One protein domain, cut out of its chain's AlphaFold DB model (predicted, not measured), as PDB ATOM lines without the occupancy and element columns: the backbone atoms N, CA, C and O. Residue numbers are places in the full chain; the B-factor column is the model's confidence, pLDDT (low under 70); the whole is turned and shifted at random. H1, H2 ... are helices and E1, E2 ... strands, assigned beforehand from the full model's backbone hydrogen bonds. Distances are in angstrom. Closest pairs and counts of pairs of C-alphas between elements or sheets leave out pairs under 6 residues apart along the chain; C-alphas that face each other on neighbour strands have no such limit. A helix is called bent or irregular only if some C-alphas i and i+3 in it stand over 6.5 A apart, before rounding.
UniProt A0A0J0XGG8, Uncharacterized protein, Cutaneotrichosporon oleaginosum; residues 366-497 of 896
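AT A GLANCE: This is residues 366 to 497 of the 896 residues of an uncharacterized protein of Cutaneotrichosporon oleaginosum (UniProt A0A0J0XGG8). The domain is an up-and-down bundle of five helices in which H1, H3 and H5 make a row, with H3 in the middle, and H2 and H4 cover one side of that row; H6 folds back beside H5 and extends the row. A small pair of strands, E1 and E2, lies at one end of the bundle, near the last residues of H2. The printed part has 132 residues with six named helices and two named strands, in the order H1 H2 E1 E2 H3 H4 H5 H6; the sheet, E1 = E2, is parallel, and the class is mostly helix. The whole is compact, with a radius of gyration of the C-alphas of 14.8 A and spans of 47 by 39 by 25 A.

IN THESE COORDINATES: E1 is residues 405 to 408 and E2 residues 418 to 421. H3, residues 422 to 434, follows E2 directly and measures 19.2 A. H1 is residues 366 to 379, 20.0 A, beginning at C-alpha 366 (95.900, 119.062, 83.754), and H2 is residues 385 to 398, 19.9 A. H4 is residues 438 to 453, 21.5 A, with a kink of 29 degrees near residue 446; it is only just irregular, C-alphas 446 and 449 being 6.9 A apart. H5 is residues 458 to 474, 25.0 A. H6, residues 476 to 495, is the longest at 29.1 A and ends at C-alpha 495 (99.986, 90.582, 77.667); it has a kink of 30 degrees near residue 483 and is irregular, with C-alphas 477 and 480 7.4 A apart.

HOW THE PARTS SIT: E1 and E2 are parallel at 39 degrees, with N 406 and O 418 2.9 A apart and N 420 and O 406 3.0 A apart, within hydrogen-bond range. The closest C-alphas of H2 and E1, Ser 398 and Met 405, are 4.8 A apart. H3 touches H5 at a shallow tilt of 4 degrees, the same way, closest at C-alphas 433 and 471, 5.4 A. H3 touches H1 at 7 degrees, also a shallow tilt and the same way, closest at C-alphas 377 and 431, 5.2 A. H3 and H4 form a hairpin, closest at C-alphas 429 and 441, 5.7 A. H5 and H6 form another, closest at C-alphas 472 and 479, 4.6 A. H3 and H6 are apart. In H1, H2 and H3 every O i to N i+4 pair is within hydrogen-bond range; the counts are 9 of 12 in H4, 11 of 13 in H5 and 14 of 16 in H6.

THE WHOLE: The two C-alphas farthest apart, those of Ala 415 and Asp 477, are 48.1 A from each other. The printed part has no cut, and no link is long. Mean pLDDT of the printed part is 81.0; it is under 70 at residues 366 to 368, 380 to 382, 400 to 402 and 407 to 418.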
ATOM      1  N   ALA A 366      96.488 120.369  83.426       69.19
ATOM      2  CA  ALA A 366      95.900 119.062  83.754       69.19
ATOM      3  C   ALA A 366      95.572 118.859  85.254       69.19
ATOM      4  O   ALA A 366      94.564 118.231  85.578       69.19
ATOM      5  N   ASP A 367      96.367 119.419  86.173       65.44
ATOM      6  CA  ASP A 367      96.090 119.369  87.616       65.44
ATOM      7  C   ASP A 367      94.860 120.200  88.021       65.44
ATOM      8  O   ASP A 367      94.062 119.758  88.853       65.44
ATOM      9  N   ALA A 368      94.648 121.364  87.400       65.88
ATOM     10  CA  ALA A 368      93.461 122.188  87.615       65.88
ATOM     11  C   ALA A 368      92.199 121.508  87.058       65.88
ATOM     12  O   ALA A 368      91.159 121.498  87.721       65.88
ATOM     13  N   LEU A 369      92.292 120.872  85.884       75.38
ATOM     14  CA  LEU A 369      91.202 120.054  85.340       75.38
ATOM     15  C   LEU A 369      90.879 118.865  86.251       75.38
ATOM     16  O   LEU A 369      89.709 118.620  86.538       75.38
ATOM     17  N   ASN A 370      91.891 118.169  86.776       78.19
ATOM     18  CA  ASN A 370      91.690 117.091  87.747       78.19
ATOM     19  C   ASN A 370      90.953 117.582  89.001       78.19
ATOM     20  O   ASN A 370      90.032 116.912  89.479       78.19
ATOM     21  N   LEU A 371      91.323 118.758  89.520       72.19
ATOM     22  CA  LEU A 371      90.648 119.376  90.660       72.19
ATOM     23  C   LEU A 371      89.195 119.746  90.327       72.19
ATOM     24  O   LEU A 371      88.306 119.512  91.145       72.19
ATOM     25  N   HIS A 372      88.937 120.269  89.127       76.19
ATOM     26  CA  HIS A 372      87.587 120.601  88.674       76.19
ATOM     27  C   HIS A 372      86.699 119.353  88.541       76.19
ATOM     28  O   HIS A 372      85.595 119.328  89.083       76.19
ATOM     29  N   ILE A 373      87.210 118.280  87.927       84.50
ATOM     30  CA  ILE A 373      86.537 116.971  87.858       84.50
ATOM     31  C   ILE A 373      86.221 116.459  89.269       84.50
ATOM     32  O   ILE A 373      85.105 116.013  89.547       84.50
ATOM     33  N   HIS A 374      87.190 116.547  90.183       80.56
ATOM     34  CA  HIS A 374      86.992 116.152  91.572       80.56
ATOM     35  C   HIS A 374      85.876 116.967  92.236       80.56
ATOM     36  O   HIS A 374      85.001 116.387  92.879       80.56
ATOM     37  N   HIS A 375      85.879 118.286  92.057       75.69
ATOM     38  CA  HIS A 375      84.879 119.191  92.612       75.69
ATOM     39  C   HIS A 375      83.463 118.862  92.125       75.69
ATOM     40  O   HIS A 375      82.581 118.649  92.954       75.69
ATOM     41  N   LEU A 376      83.278 118.701  90.808       81.25
ATOM     42  CA  LEU A 376      81.997 118.289  90.222       81.25
ATOM     43  C   LEU A 376      81.528 116.935  90.771       81.25
ATOM     44  O   LEU A 376      80.341 116.742  91.013       81.25
ATOM     45  N   SER A 377      82.458 116.010  91.036       83.12
ATOM     46  CA  SER A 377      82.116 114.701  91.607       83.12
ATOM     47  C   SER A 377      81.671 114.745  93.075       83.12
ATOM     48  O   SER A 377      80.974 113.834  93.516       83.12
ATOM     49  N   VAL A 378      82.089 115.763  93.840       77.06
ATOM     50  CA  VAL A 378      81.826 115.878  95.289       77.06
ATOM     51  C   VAL A 378      80.642 116.793  95.589       77.06
ATOM     52  O   VAL A 378      79.874 116.492  96.495       77.06
ATOM     53  N   GLN A 379      80.474 117.889  94.846       71.25
ATOM     54  CA  GLN A 379      79.430 118.880  95.130       71.25
ATOM     55  C   GLN A 379      78.012 118.403  94.810       71.25
ATOM     56  O   GLN A 379      77.055 118.889  95.409       71.25
ATOM     57  N   SER A 380      77.853 117.479  93.863       63.28
ATOM     58  CA  SER A 380      76.531 117.026  93.426       63.28
ATOM     59  C   SER A 380      76.531 115.518  93.164       63.28
ATOM     60  O   SER A 380      76.468 115.083  92.019       63.28
ATOM     61  N   PRO A 381      76.604 114.680  94.216       62.12
ATOM     62  CA  PRO A 381      76.725 113.227  94.072       62.12
ATOM     63  C   PRO A 381      75.539 112.552  93.355       62.12
ATOM     64  O   PRO A 381      75.683 111.407  92.931       62.12
ATOM     65  N   GLY A 382      74.399 113.242  93.197       60.91
ATOM     66  CA  GLY A 382      73.231 112.775  92.437       60.91
ATOM     67  C   GLY A 382      73.024 113.433  91.064       60.91
ATOM     68  O   GLY A 382      72.322 112.860  90.235       60.91
ATOM     69  N   ASP A 383      73.640 114.589  90.789       71.06
ATOM     70  CA  ASP A 383      73.540 115.260  89.487       71.06
ATOM     71  C   ASP A 383      74.815 115.014  88.678       71.06
ATOM     72  O   ASP A 383      75.858 115.643  88.869       71.06
ATOM     73  N   THR A 384      74.724 114.054  87.763       78.50
ATOM     74  CA  THR A 384      75.841 113.682  86.885       78.50
ATOM     75  C   THR A 384      75.955 114.578  85.654       78.50
ATOM     76  O   THR A 384      76.965 114.521  84.962       78.50
ATOM     77  N   THR A 385      74.984 115.463  85.406       84.44
ATOM     78  CA  THR A 385      74.847 116.199  84.140       84.44
ATOM     79  C   THR A 385      76.053 117.085  83.849       84.44
ATOM     80  O   THR A 385      76.555 117.102  82.727       84.44
ATOM     81  N   ALA A 386      76.560 117.803  84.856       81.50
ATOM     82  CA  ALA A 386      77.722 118.674  84.690       81.50
ATOM     83  C   ALA A 386      79.015 117.878  84.435       81.50
ATOM     84  O   ALA A 386      79.821 118.267  83.589       81.50
ATOM     85  N   LEU A 387      79.194 116.748  85.131       88.06
ATOM     86  CA  LEU A 387      80.342 115.863  84.935       88.06
ATOM     87  C   LEU A 387      80.283 115.167  83.569       88.06
ATOM     88  O   LEU A 387      81.287 115.145  82.864       88.06
ATOM     89  N   ASP A 388      79.111 114.664  83.178       90.38
ATOM     90  CA  ASP A 388      78.856 114.040  81.877       90.38
ATOM     91  C   ASP A 388      79.047 115.035  80.739       90.38
ATOM     92  O   ASP A 388      79.647 114.694  79.718       90.38
ATOM     93  N   LYS A 389      78.591 116.280  80.910       88.00
ATOM     94  CA  LYS A 389      78.856 117.357  79.956       88.00
ATOM     95  C   LYS A 389      80.362 117.570  79.802       88.00
ATOM     96  O   LYS A 389      80.861 117.457  78.688       88.00
ATOM     97  N   LEU A 390      81.090 117.783  80.904       87.31
ATOM     98  CA  LEU A 390      82.540 117.993  80.864       87.31
ATOM     99  C   LEU A 390      83.273 116.800  80.230       87.31
ATOM    100  O   LEU A 390      84.137 116.989  79.380       87.31
ATOM    101  N   TYR A 391      82.918 115.572  80.604       91.44
ATOM    102  CA  TYR A 391      83.485 114.353  80.032       91.44
ATOM    103  C   TYR A 391      83.267 114.274  78.513       91.44
ATOM    104  O   TYR A 391      84.215 114.025  77.766       91.44
ATOM    105  N   ASN A 392      82.044 114.539  78.042       89.88
ATOM    106  CA  ASN A 392      81.718 114.542  76.616       89.88
ATOM    107  C   ASN A 392      82.404 115.688  75.859       89.88
ATOM    108  O   ASN A 392      82.838 115.488  74.725       89.88
ATOM    109  N   ASP A 393      82.536 116.862  76.474       86.50
ATOM    110  CA  ASP A 393      83.226 118.011  75.886       86.50
ATOM    111  C   ASP A 393      84.723 117.710  75.717       86.50
ATOM    112  O   ASP A 393      85.262 117.875  74.619       86.50
ATOM    113  N   VAL A 394      85.382 117.150  76.744       87.75
ATOM    114  CA  VAL A 394      86.774 116.669  76.643       87.75
ATOM    115  C   VAL A 394      86.886 115.556  75.593       87.75
ATOM    116  O   VAL A 394      87.855 115.521  74.832       87.75
ATOM    117  N   LEU A 395      85.908 114.649  75.507       87.81
ATOM    118  CA  LEU A 395      85.874 113.573  74.511       87.81
ATOM    119  C   LEU A 395      85.802 114.082  73.075       87.81
ATOM    120  O   LEU A 395      86.621 113.679  72.252       87.81
ATOM    121  N   ARG A 396      84.910 115.025  72.789       85.06
ATOM    122  CA  ARG A 396      84.806 115.661  71.469       85.06
ATOM    123  C   ARG A 396      86.028 116.510  71.131       85.06
ATOM    124  O   ARG A 396      86.458 116.537  69.987       85.06
ATOM    125  N   ALA A 397      86.623 117.175  72.119       80.94
ATOM    126  CA  ALA A 397      87.818 117.993  71.909       80.94
ATOM    127  C   ALA A 397      89.057 117.178  71.496       80.94
ATOM    128  O   ALA A 397      90.005 117.731  70.938       80.94
ATOM    129  N   SER A 398      89.048 115.872  71.762       79.81
ATOM    130  CA  SER A 398      90.187 114.968  71.569       79.81
ATOM    131  C   SER A 398      89.958 113.886  70.509       79.81
ATOM    132  O   SER A 398      90.923 113.267  70.060       79.81
ATOM    133  N   ILE A 399      88.710 113.663  70.079       78.06
ATOM    134  CA  ILE A 399      88.340 112.725  69.011       78.06
ATOM    135  C   ILE A 399      87.369 113.419  68.045       78.06
ATOM    136  O   ILE A 399      86.377 113.992  68.482       78.06
ATOM    137  N   GLY A 400      87.603 113.294  66.736       67.69
ATOM    138  CA  GLY A 400      86.663 113.725  65.691       67.69
ATOM    139  C   GLY A 400      87.102 114.954  64.876       67.69
ATOM    140  O   GLY A 400      88.211 115.466  65.062       67.69
ATOM    141  N   PRO A 401      86.254 115.413  63.934       60.97
ATOM    142  CA  PRO A 401      86.501 116.619  63.144       60.97
ATOM    143  C   PRO A 401      86.442 117.866  64.041       60.97
ATOM    144  O   PRO A 401      85.509 118.020  64.828       60.97
ATOM    145  N   ASN A 402      87.427 118.762  63.912       62.62
ATOM    146  CA  ASN A 402      87.675 119.911  64.804       62.62
ATOM    147  C   ASN A 402      88.200 119.558  66.208       62.62
ATOM    148  O   ASN A 402      88.021 120.342  67.146       62.62
ATOM    149  N   ARG A 403      88.854 118.400  66.372       74.44
ATOM    150  CA  ARG A 403      89.658 118.150  67.575       74.44
ATOM    151  C   ARG A 403      90.751 119.214  67.697       74.44
ATOM    152  O   ARG A 403      91.341 119.627  66.702       74.44
ATOM    153  N   PHE A 404      91.024 119.630  68.923       73.88
ATOM    154  CA  PHE A 404      92.063 120.614  69.240       73.88
ATOM    155  C   PHE A 404      92.944 120.167  70.415       73.88
ATOM    156  O   PHE A 404      93.791 120.922  70.881       73.88
ATOM    157  N   MET A 405      92.750 118.938  70.901       76.94
ATOM    158  CA  MET A 405      93.598 118.293  71.899       76.94
ATOM    159  C   MET A 405      94.210 117.021  71.318       76.94
ATOM    160  O   MET A 405      93.484 116.178  70.781       76.94
ATOM    161  N   ILE A 406      95.521 116.840  71.490       73.31
ATOM    162  CA  ILE A 406      96.192 115.584  71.137       73.31
ATOM    163  C   ILE A 406      96.213 114.648  72.356       73.31
ATOM    164  O   ILE A 406      96.700 115.033  73.428       73.31
ATOM    165  N   PRO A 407      95.757 113.390  72.212       67.44
ATOM    166  CA  PRO A 407      95.980 112.364  73.222       67.44
ATOM    167  C   PRO A 407      97.463 111.957  73.252       67.44
ATOM    168  O   PRO A 407      98.010 111.516  72.244       67.44
ATOM    169  N   ALA A 408      98.122 112.045  74.413       63.22
ATOM    170  CA  ALA A 408      99.483 111.523  74.581       63.22
ATOM    171  C   ALA A 408      99.623 110.663  75.844       63.22
ATOM    172  O   ALA A 408      99.102 111.001  76.907       63.22
ATOM    173  N   GLU A 409     100.354 109.546  75.733       56.94
ATOM    174  CA  GLU A 409     100.703 108.700  76.886       56.94
ATOM    175  C   GLU A 409     101.658 109.428  77.847       56.94
ATOM    176  O   GLU A 409     101.566 109.280  79.066       56.94
ATOM    177  N   ARG A 410     102.567 110.237  77.288       52.91
ATOM    178  CA  ARG A 410     103.467 111.152  77.998       52.91
ATOM    179  C   ARG A 410     103.509 112.472  77.231       52.91
ATOM    180  O   ARG A 410     103.587 112.425  76.003       52.91
ATOM    181  N   PRO A 411     103.492 113.631  77.904       53.91
ATOM    182  CA  PRO A 411     103.584 114.909  77.217       53.91
ATOM    183  C   PRO A 411     104.944 115.034  76.516       53.91
ATOM    184  O   PRO A 411     105.970 115.222  77.167       53.91
ATOM    185  N   LYS A 412     104.965 114.894  75.183       51.12
ATOM    186  CA  LYS A 412     106.108 115.313  74.362       51.12
ATOM    187  C   LYS A 412     106.044 116.832  74.272       51.12
ATOM    188  O   LYS A 412     105.066 117.360  73.767       51.12
ATOM    189  N   ARG A 413     107.040 117.527  74.820       50.41
ATOM    190  CA  ARG A 413     107.059 118.993  74.933       50.41
ATOM    191  C   ARG A 413     107.308 119.661  73.575       50.41
ATOM    192  O   ARG A 413     108.358 120.249  73.363       50.41
ATOM    193  N   ASN A 414     106.342 119.569  72.670       50.09
ATOM    194  CA  ASN A 414     106.295 120.411  71.483       50.09
ATOM    195  C   ASN A 414     105.384 121.600  71.808       50.09
ATOM    196  O   ASN A 414     104.256 121.410  72.259       50.09
ATOM    197  N   ALA A 415     105.889 122.820  71.624       52.41
ATOM    198  CA  ALA A 415     105.262 124.063  72.090       52.41
ATOM    199  C   ALA A 415     103.930 124.424  71.395       52.41
ATOM    200  O   ALA A 415     103.296 125.408  71.764       52.41
ATOM    201  N   SER A 416     103.499 123.649  70.398       55.94
ATOM    202  CA  SER A 416     102.393 123.995  69.505       55.94
ATOM    203  C   SER A 416     101.097 123.212  69.734       55.94
ATOM    204  O   SER A 416     100.159 123.403  68.964       55.94
ATOM    205  N   THR A 417     100.991 122.343  70.751       63.69
ATOM    206  CA  THR A 417      99.782 121.512  70.905       63.69
ATOM    207  C   THR A 417      99.306 121.313  72.340       63.69
ATOM    208  O   THR A 417     100.102 121.091  73.252       63.69
ATOM    209  N   VAL A 418      97.981 121.341  72.539       67.94
ATOM    210  CA  VAL A 418      97.338 121.036  73.826       67.94
ATOM    211  C   VAL A 418      97.349 119.525  74.030       67.94
ATOM    212  O   VAL A 418      96.595 118.783  73.398       67.94
ATOM    213  N   ILE A 419      98.232 119.058  74.908       71.44
ATOM    214  CA  ILE A 419      98.372 117.635  75.204       71.44
ATOM    215  C   ILE A 419      97.481 117.275  76.380       71.44
ATOM    216  O   ILE A 419      97.663 117.801  77.474       71.44
ATOM    217  N   LEU A 420      96.582 116.313  76.180       75.75
ATOM    218  CA  LEU A 420      95.769 115.776  77.262       75.75
ATOM    219  C   LEU A 420      96.420 114.504  77.837       75.75
ATOM    220  O   LEU A 420      96.414 113.459  77.173       75.75
ATOM    221  N   PRO A 421      96.989 114.555  79.057       74.88
ATOM    222  CA  PRO A 421      97.659 113.403  79.640       74.88
ATOM    223  C   PRO A 421      96.653 112.343  80.100       74.88
ATOM    224  O   PRO A 421      95.562 112.651  80.582       74.88
ATOM    225  N   VAL A 422      97.070 111.073  80.042       80.44
ATOM    226  CA  VAL A 422      96.263 109.909  80.462       80.44
ATOM    227  C   VAL A 422      95.695 110.052  81.884       80.44
ATOM    228  O   VAL A 422      94.605 109.559  82.170       80.44
ATOM    229  N   MET A 423      96.392 110.765  82.776       77.88
ATOM    230  CA  MET A 423      95.963 110.960  84.165       77.88
ATOM    231  C   MET A 423      94.606 111.669  84.313       77.88
ATOM    232  O   MET A 423      93.896 111.387  85.277       77.88
ATOM    233  N   VAL A 424      94.211 112.522  83.357       83.56
ATOM    234  CA  VAL A 424      92.902 113.204  83.377       83.56
ATOM    235  C   VAL A 424      91.760 112.199  83.255       83.56
ATOM    236  O   VAL A 424      90.758 112.283  83.965       83.56
ATOM    237  N   TRP A 425      91.936 111.173  82.422       89.62
ATOM    238  CA  TRP A 425      90.970 110.079  82.315       89.62
ATOM    239  C   TRP A 425      90.869 109.297  83.618       89.62
ATOM    240  O   TRP A 425      89.781 108.884  84.014       89.62
ATOM    241  N   GLY A 426      91.993 109.146  84.321       88.94
ATOM    242  CA  GLY A 426      92.024 108.586  85.668       88.94
ATOM    243  C   GLY A 426      91.135 109.352  86.647       88.94
ATOM    244  O   GLY A 426      90.407 108.734  87.426       88.94
ATOM    245  N   ALA A 427      91.137 110.687  86.574       88.69
ATOM    246  CA  ALA A 427      90.278 111.532  87.401       88.69
ATOM    247  C   ALA A 427      88.788 111.327  87.084       88.69
ATOM    248  O   ALA A 427      87.993 111.177  88.016       88.69
ATOM    249  N   PHE A 428      88.412 111.231  85.801       93.00
ATOM    250  CA  PHE A 428      87.042 110.881  85.411       93.00
ATOM    251  C   PHE A 428      86.638 109.492  85.914       93.00
ATOM    252  O   PHE A 428      85.576 109.349  86.514       93.00
ATOM    253  N   ALA A 429      87.489 108.476  85.754       92.12
ATOM    254  CA  ALA A 429      87.201 107.133  86.257       92.12
ATOM    255  C   ALA A 429      87.004 107.117  87.784       92.12
ATOM    256  O   ALA A 429      86.086 106.467  88.286       92.12
ATOM    257  N   CYS A 430      87.808 107.885  88.529       90.38
ATOM    258  CA  CYS A 430      87.618 108.070  89.969       90.38
ATOM    259  C   CYS A 430      86.285 108.764  90.287       90.38
ATOM    260  O   CYS A 430      85.586 108.350  91.212       90.38
ATOM    261  N   ALA A 431      85.922 109.808  89.536       90.19
ATOM    262  CA  ALA A 431      84.672 110.544  89.712       90.19
ATOM    263  C   ALA A 431      83.445 109.651  89.462       90.19
ATOM    264  O   ALA A 431      82.575 109.541  90.328       90.19
ATOM    265  N   TYR A 432      83.427 108.916  88.351       92.00
ATOM    266  CA  TYR A 432      82.365 107.960  88.038       92.00
ATOM    267  C   TYR A 432      82.326 106.773  88.999       92.00
ATOM    268  O   TYR A 432      81.247 106.266  89.311       92.00
ATOM    269  N   SER A 433      83.471 106.371  89.558       89.56
ATOM    270  CA  SER A 433      83.511 105.356  90.614       89.56
ATOM    271  C   SER A 433      82.793 105.823  91.884       89.56
ATOM    272  O   SER A 433      82.057 105.041  92.496       89.56
ATOM    273  N   ARG A 434      82.929 107.108  92.263       86.94
ATOM    274  CA  ARG A 434      82.170 107.712  93.380       86.94
ATOM    275  C   ARG A 434      80.668 107.735  93.097       86.94
ATOM    276  O   ARG A 434      79.900 107.395  93.992       86.94
ATOM    277  N   GLN A 435      80.285 108.043  91.858       86.31
ATOM    278  CA  GLN A 435      78.893 108.058  91.387       86.31
ATOM    279  C   GLN A 435      78.331 106.666  91.048       86.31
ATOM    280  O   GLN A 435      77.194 106.553  90.603       86.31
ATOM    281  N   ARG A 436      79.108 105.592  91.256       87.75
ATOM    282  CA  ARG A 436      78.714 104.197  90.982       87.75
ATOM    283  C   ARG A 436      78.356 103.914  89.508       87.75
ATOM    284  O   ARG A 436      77.617 102.983  89.216       87.75
ATOM    285  N   ARG A 437      78.933 104.659  88.563       88.12
ATOM    286  CA  ARG A 437      78.733 104.503  87.108       88.12
ATOM    287  C   ARG A 437      79.790 103.578  86.489       88.12
ATOM    288  O   ARG A 437      80.700 104.022  85.787       88.12
ATOM    289  N   ALA A 438      79.719 102.279  86.798       88.81
ATOM    290  CA  ALA A 438      80.663 101.284  86.262       88.81
ATOM    291  C   ALA A 438      80.573 101.138  84.732       88.81
ATOM    292  O   ALA A 438      81.585 100.887  84.082       88.81
ATOM    293  N   ASP A 439      79.376 101.332  84.174       90.62
ATOM    294  CA  ASP A 439      79.072 101.337  82.741       90.62
ATOM    295  C   ASP A 439      79.953 102.329  81.972       90.62
ATOM    296  O   ASP A 439      80.570 101.971  80.968       90.62
ATOM    297  N   VAL A 440      80.076 103.556  82.485       90.94
ATOM    298  CA  VAL A 440      80.869 104.612  81.846       90.94
ATOM    299  C   VAL A 440      82.358 104.276  81.905       90.94
ATOM    300  O   VAL A 440      83.060 104.429  80.912       90.94
ATOM    301  N   ILE A 441      82.849 103.750  83.034       92.75
ATOM    302  CA  ILE A 441      84.262 103.358  83.169       92.75
ATOM    303  C   ILE A 441      84.605 102.196  82.220       92.75
ATOM    304  O   ILE A 441      85.671 102.196  81.606       92.75
ATOM    305  N   MET A 442      83.708 101.216  82.066       91.94
ATOM    306  CA  MET A 442      83.882 100.133  81.091       91.94
ATOM    307  C   MET A 442      83.927 100.679  79.663       91.94
ATOM    308  O   MET A 442      84.865 100.368  78.933       91.94
ATOM    309  N   ARG A 443      82.998 101.575  79.300       92.56
ATOM    310  CA  ARG A 443      82.990 102.249  77.992       92.56
ATOM    311  C   ARG A 443      84.290 103.015  77.720       92.56
ATOM    312  O   ARG A 443      84.821 102.911  76.615       92.56
ATOM    313  N   MET A 444      84.852 103.695  78.725       92.38
ATOM    314  CA  MET A 444      86.152 104.359  78.580       92.38
ATOM    315  C   MET A 444      87.246 103.382  78.155       92.38
ATOM    316  O   MET A 444      88.048 103.705  77.283       92.38
ATOM    317  N   ILE A 445      87.280 102.188  78.752       91.50
ATOM    318  CA  ILE A 445      88.280 101.161  78.441       91.50
ATOM    319  C   ILE A 445      88.033 100.539  77.065       91.50
ATOM    320  O   ILE A 445      88.985 100.347  76.314       91.50
ATOM    321  N   GLU A 446      86.791 100.184  76.744       90.44
ATOM    322  CA  GLU A 446      86.475  99.396  75.544       90.44
ATOM    323  C   GLU A 446      86.360 100.232  74.273       90.44
ATOM    324  O   GLU A 446      86.679  99.739  73.195       90.44
ATOM    325  N   VAL A 447      85.906 101.480  74.394       91.06
ATOM    326  CA  VAL A 447      85.524 102.313  73.248       91.06
ATOM    327  C   VAL A 447      86.369 103.575  73.191       91.06
ATOM    328  O   VAL A 447      87.070 103.809  72.205       91.06
ATOM    329  N   ASP A 448      86.353 104.385  74.251       90.12
ATOM    330  CA  ASP A 448      86.865 105.751  74.134       90.12
ATOM    331  C   ASP A 448      88.397 105.804  74.129       90.12
ATOM    332  O   ASP A 448      88.973 106.569  73.359       90.12
ATOM    333  N   MET A 449      89.085 105.004  74.955       88.56
ATOM    334  CA  MET A 449      90.554 104.951  74.957       88.56
ATOM    335  C   MET A 449      91.134 104.365  73.659       88.56
ATOM    336  O   MET A 449      92.032 105.002  73.100       88.56
ATOM    337  N   PRO A 450      90.650 103.221  73.128       88.00
ATOM    338  CA  PRO A 450      91.106 102.715  71.835       88.00
ATOM    339  C   PRO A 450      90.887 103.718  70.701       88.00
ATOM    340  O   PRO A 450      91.800 103.937  69.910       88.00
ATOM    341  N   ALA A 451      89.738 104.403  70.669       85.25
ATOM    342  CA  ALA A 451      89.451 105.421  69.657       85.25
ATOM    343  C   ALA A 451      90.434 106.612  69.678       85.25
ATOM    344  O   ALA A 451      90.611 107.283  68.664       85.25
ATOM    345  N   ARG A 452      91.094 106.880  70.814       80.06
ATOM    346  CA  ARG A 452      92.066 107.982  70.975       80.06
ATOM    347  C   ARG A 452      93.491 107.581  70.662       80.06
ATOM    348  O   ARG A 452      94.215 108.317  70.005       80.06
ATOM    349  N   TYR A 453      93.909 106.460  71.237       79.38
ATOM    350  CA  TYR A 453      95.311 106.057  71.311       79.38
ATOM    351  C   TYR A 453      95.627 104.901  70.347       79.38
ATOM    352  O   TYR A 453      96.750 104.405  70.331       79.38
ATOM    353  N   GLY A 454      94.635 104.404  69.596       81.75
ATOM    354  CA  GLY A 454      94.708 103.176  68.791       81.75
ATOM    355  C   GLY A 454      94.683 101.890  69.632       81.75
ATOM    356  O   GLY A 454      94.203 100.855  69.186       81.75
ATOM    357  N   ARG A 455      95.153 101.961  70.881       83.25
ATOM    358  CA  ARG A 455      95.119 100.910  71.906       83.25
ATOM    359  C   ARG A 455      94.952 101.543  73.283       83.25
ATOM    360  O   ARG A 455      95.326 102.693  73.466       83.25
ATOM    361  N   VAL A 456      94.472 100.804  74.279       85.81
ATOM    362  CA  VAL A 456      94.417 101.336  75.653       85.81
ATOM    363  C   VAL A 456      95.828 101.363  76.260       85.81
ATOM    364  O   VAL A 456      96.451 100.303  76.348       85.81
ATOM    365  N   PRO A 457      96.349 102.520  76.710       85.88
ATOM    366  CA  PRO A 457      97.647 102.572  77.379       85.88
ATOM    367  C   PRO A 457      97.637 101.787  78.697       85.88
ATOM    368  O   PRO A 457      96.667 101.857  79.457       85.88
ATOM    369  N   LEU A 458      98.742 101.105  79.030       85.25
ATOM    370  CA  LEU A 458      98.855 100.353  80.291       85.25
ATOM    371  C   LEU A 458      98.641 101.268  81.506       85.25
ATOM    372  O   LEU A 458      97.938 100.901  82.440       85.25
ATOM    373  N   THR A 459      99.172 102.491  81.462       83.38
ATOM    374  CA  THR A 459      99.014 103.509  82.515       83.38
ATOM    375  C   THR A 459      97.555 103.928  82.739       83.38
ATOM    376  O   THR A 459      97.168 104.253  83.865       83.38
ATOM    377  N   ALA A 460      96.721 103.887  81.694       86.12
ATOM    378  CA  ALA A 460      95.286 104.132  81.807       86.12
ATOM    379  C   ALA A 460      94.607 102.967  82.540       86.12
ATOM    380  O   ALA A 460      93.915 103.178  83.536       86.12
ATOM    381  N   LEU A 461      94.886 101.729  82.108       88.31
ATOM    382  CA  LEU A 461      94.361 100.510  82.737       88.31
ATOM    383  C   LEU A 461      94.760 100.403  84.211       88.31
ATOM    384  O   LEU A 461      93.913 100.100  85.052       88.31
ATOM    385  N   GLU A 462      96.014 100.728  84.535       86.44
ATOM    386  CA  GLU A 462      96.502 100.811  85.912       86.44
ATOM    387  C   GLU A 462      95.613 101.718  86.768       86.44
ATOM    388  O   GLU A 462      95.356 101.393  87.920       86.44
ATOM    389  N   THR A 463      95.097 102.817  86.219       84.88
ATOM    390  CA  THR A 463      94.281 103.777  86.973       84.88
ATOM    391  C   THR A 463      92.801 103.378  87.030       84.88
ATOM    392  O   THR A 463      92.130 103.610  88.037       84.88
ATOM    393  N   PHE A 464      92.275 102.740  85.983       89.06
ATOM    394  CA  PHE A 464      90.855 102.380  85.899       89.06
ATOM    395  C   PHE A 464      90.490 101.120  86.686       89.06
ATOM    396  O   PHE A 464      89.397 101.054  87.250       89.06
ATOM    397  N   VAL A 465      91.396 100.140  86.769       87.19
ATOM    398  CA  VAL A 465      91.165  98.877  87.495       87.19
ATOM    399  C   VAL A 465      90.782  99.108  88.967       87.19
ATOM    400  O   VAL A 465      89.749  98.582  89.389       87.19
ATOM    401  N   PRO A 466      91.508  99.933  89.752       85.12
ATOM    402  CA  PRO A 466      91.098 100.275  91.115       85.12
ATOM    403  C   PRO A 466      89.724 100.940  91.184       85.12
ATOM    404  O   PRO A 466      88.944 100.636  92.082       85.12
ATOM    405  N   CYS A 467      89.412 101.826  90.233       88.56
ATOM    406  CA  CYS A 467      88.139 102.545  90.197       88.56
ATOM    407  C   CYS A 467      86.963 101.577  90.014       88.56
ATOM    408  O   CYS A 467      85.992 101.640  90.768       88.56
ATOM    409  N   LEU A 468      87.082 100.636  89.074       87.69
ATOM    410  CA  LEU A 468      86.089  99.580  88.858       87.69
ATOM    411  C   LEU A 468      85.944  98.666  90.078       87.69
ATOM    412  O   LEU A 468      84.825  98.341  90.465       87.69
ATOM    413  N   ALA A 469      87.054  98.282  90.711       85.56
ATOM    414  CA  ALA A 469      87.025  97.407  91.880       85.56
ATOM    415  C   ALA A 469      86.346  98.063  93.093       85.56
ATOM    416  O   ALA A 469      85.529  97.429  93.762       85.56
ATOM    417  N   VAL A 470      86.615  99.350  93.345       85.50
ATOM    418  CA  VAL A 470      85.913 100.134  94.378       85.50
ATOM    419  C   VAL A 470      84.414 100.183  94.088       85.50
ATOM    420  O   VAL A 470      83.596 100.040  94.999       85.50
ATOM    421  N   THR A 471      84.037 100.356  92.823       84.44
ATOM    422  CA  THR A 471      82.634 100.360  92.412       84.44
ATOM    423  C   THR A 471      81.971  98.991  92.602       84.44
ATOM    424  O   THR A 471      80.867  98.939  93.136       84.44
ATOM    425  N   ALA A 472      82.651  97.890  92.270       84.69
ATOM    426  CA  ALA A 472      82.177  96.521  92.513       84.69
ATOM    427  C   ALA A 472      82.004  96.199  94.009       84.69
ATOM    428  O   ALA A 472      81.080  95.483  94.400       84.69
ATOM    429  N   GLY A 473      82.862  96.759  94.866       79.50
ATOM    430  CA  GLY A 473      82.696  96.683  96.319       79.50
ATOM    431  C   GLY A 473      81.393  97.343  96.786       79.50
ATOM    432  O   GLY A 473      80.695  96.788  97.633       79.50
ATOM    433  N   LYS A 474      81.027  98.483  96.180       82.25
ATOM    434  CA  LYS A 474      79.830  99.283  96.507       82.25
ATOM    435  C   LYS A 474      78.541  98.835  95.808       82.25
ATOM    436  O   LYS A 474      77.473  99.304  96.195       82.25
ATOM    437  N   MET A 475      78.630  97.989  94.781       83.25
ATOM    438  CA  MET A 475      77.493  97.496  93.993       83.25
ATOM    439  C   MET A 475      77.483  95.961  93.960       83.25
ATOM    440  O   MET A 475      78.021  95.377  93.016       83.25
ATOM    441  N   PRO A 476      76.893  95.298  94.974       82.44
ATOM    442  CA  PRO A 476      76.884  93.838  95.078       82.44
ATOM    443  C   PRO A 476      76.298  93.145  93.842       82.44
ATOM    444  O   PRO A 476      76.904  92.201  93.342       82.44
ATOM    445  N   ASP A 477      75.205  93.674  93.286       85.56
ATOM    446  CA  ASP A 477      74.486  93.066  92.153       85.56
ATOM    447  C   ASP A 477      75.316  93.043  90.861       85.56
ATOM    448  O   ASP A 477      75.224  92.127  90.045       85.56
ATOM    449  N   LEU A 478      76.183  94.044  90.677       84.31
ATOM    450  CA  LEU A 478      77.066  94.146  89.514       84.31
ATOM    451  C   LEU A 478      78.453  93.551  89.769       84.31
ATOM    452  O   LEU A 478      79.256  93.458  88.837       84.31
ATOM    453  N   ARG A 479      78.746  93.117  91.001       84.88
ATOM    454  CA  ARG A 479      80.066  92.612  91.397       84.88
ATOM    455  C   ARG A 479      80.534  91.430  90.539       84.88
ATOM    456  O   ARG A 479      81.654  91.534  90.043       84.88
ATOM    457  N   PRO A 480      79.737  90.375  90.266       86.38
ATOM    458  CA  PRO A 480      80.202  89.244  89.453       86.38
ATOM    459  C   PRO A 480      80.540  89.653  88.013       86.38
ATOM    460  O   PRO A 480      81.543  89.222  87.442       86.38
ATOM    461  N   ARG A 481      79.731  90.549  87.430       87.81
ATOM    462  CA  ARG A 481      79.955  91.083  86.080       87.81
ATOM    463  C   ARG A 481      81.226  91.929  86.018       87.81
ATOM    464  O   ARG A 481      82.036  91.741  85.112       87.81
ATOM    465  N   ILE A 482      81.409  92.842  86.975       87.69
ATOM    466  CA  ILE A 482      82.605  93.690  87.046       87.69
ATOM    467  C   ILE A 482      83.848  92.839  87.315       87.69
ATOM    468  O   ILE A 482      84.882  93.084  86.705       87.69
ATOM    469  N   GLN A 483      83.751  91.815  88.163       86.38
ATOM    470  CA  GLN A 483      84.849  90.892  88.438       86.38
ATOM    471  C   GLN A 483      85.301  90.162  87.172       86.38
ATOM    472  O   GLN A 483      86.475  90.245  86.814       86.38
ATOM    473  N   LYS A 484      84.371  89.530  86.443       88.69
ATOM    474  CA  LYS A 484      84.682  88.860  85.172       88.69
ATOM    475  C   LYS A 484      85.359  89.818  84.188       88.69
ATOM    476  O   LYS A 484      86.318  89.451  83.514       88.69
ATOM    477  N   TYR A 485      84.887  91.062  84.131       89.81
ATOM    478  CA  TYR A 485      85.490  92.093  83.292       89.81
ATOM    479  C   TYR A 485      86.902  92.490  83.755       89.81
ATOM    480  O   TYR A 485      87.814  92.597  82.937       89.81
ATOM    481  N   LEU A 486      87.116  92.653  85.062       89.44
ATOM    482  CA  LEU A 486      88.428  92.941  85.643       89.44
ATOM    483  C   LEU A 486      89.439  91.824  85.381       89.44
ATOM    484  O   LEU A 486      90.616  92.120  85.183       89.44
ATOM    485  N   ASP A 487      89.004  90.566  85.345       87.62
ATOM    486  CA  ASP A 487      89.864  89.438  84.984       87.62
ATOM    487  C   ASP A 487      90.266  89.485  83.504       87.62
ATOM    488  O   ASP A 487      91.443  89.320  83.190       87.62
ATOM    489  N   ILE A 488      89.338  89.824  82.601       89.75
ATOM    490  CA  ILE A 488      89.645  90.046  81.175       89.75
ATOM    491  C   ILE A 488      90.648  91.194  81.009       89.75
ATOM    492  O   ILE A 488      91.643  91.058  80.292       89.75
ATOM    493  N   VAL A 489      90.416  92.325  81.684       89.44
ATOM    494  CA  VAL A 489      91.331  93.475  81.651       89.44
ATOM    495  C   VAL A 489      92.697  93.094  82.218       89.44
ATOM    496  O   VAL A 489      93.714  93.465  81.639       89.44
ATOM    497  N   TRP A 490      92.744  92.310  83.296       88.69
ATOM    498  CA  TRP A 490      93.996  91.833  83.874       88.69
ATOM    499  C   TRP A 490      94.787  90.950  82.903       88.69
ATOM    500  O   TRP A 490      95.984  91.169  82.737       88.69
ATOM    501  N   GLN A 491      94.139  90.024  82.192       88.38
ATOM    502  CA  GLN A 491      94.811  89.217  81.166       88.38
ATOM    503  C   GLN A 491      95.372  90.080  80.026       88.38
ATOM    504  O   GLN A 491      96.511  89.882  79.600       88.38
ATOM    505  N   ARG A 492      94.629  91.108  79.584       88.56
ATOM    506  CA  ARG A 492      95.137  92.090  78.606       88.56
ATOM    507  C   ARG A 492      96.366  92.828  79.141       88.56
ATOM    508  O   ARG A 492      97.361  92.950  78.436       88.56
ATOM    509  N   MET A 493      96.319  93.277  80.396       89.12
ATOM    510  CA  MET A 493      97.444  93.937  81.063       89.12
ATOM    511  C   MET A 493      98.670  93.015  81.155       89.12
ATOM    512  O   MET A 493      99.786  93.463  80.893       89.12
ATOM    513  N   LEU A 494      98.489  91.728  81.476       85.81
ATOM    514  CA  LEU A 494      99.575  90.744  81.497       85.81
ATOM    515  C   LEU A 494     100.249  90.610  80.127       85.81
ATOM    516  O   LEU A 494     101.476  90.661  80.061       85.81
ATOM    517  N   GLY A 495      99.467  90.560  79.041       85.31
ATOM    518  CA  GLY A 495      99.986  90.582  77.667       85.31
ATOM    519  C   GLY A 495     100.789  91.845  77.316       85.31
ATOM    520  O   GLY A 495     101.604  91.822  76.400       85.31
ATOM    521  N   MET A 496     100.615  92.934  78.074       86.62
ATOM    522  CA  MET A 496     101.373  94.189  77.953       86.62
ATOM    523  C   MET A 496     102.562  94.284  78.930       86.62
ATOM    524  O   MET A 496     103.183  95.341  79.036       86.62
ATOM    525  N   GLY A 497     102.872  93.220  79.678       81.00
ATOM    526  CA  GLY A 497     103.968  93.195  80.652       81.00
ATOM    527  C   GLY A 497     103.609  93.711  82.052       81.00
ATOM    528  O   GLY A 497     104.506  93.994  82.845       81.00
TER     529      GLY A 497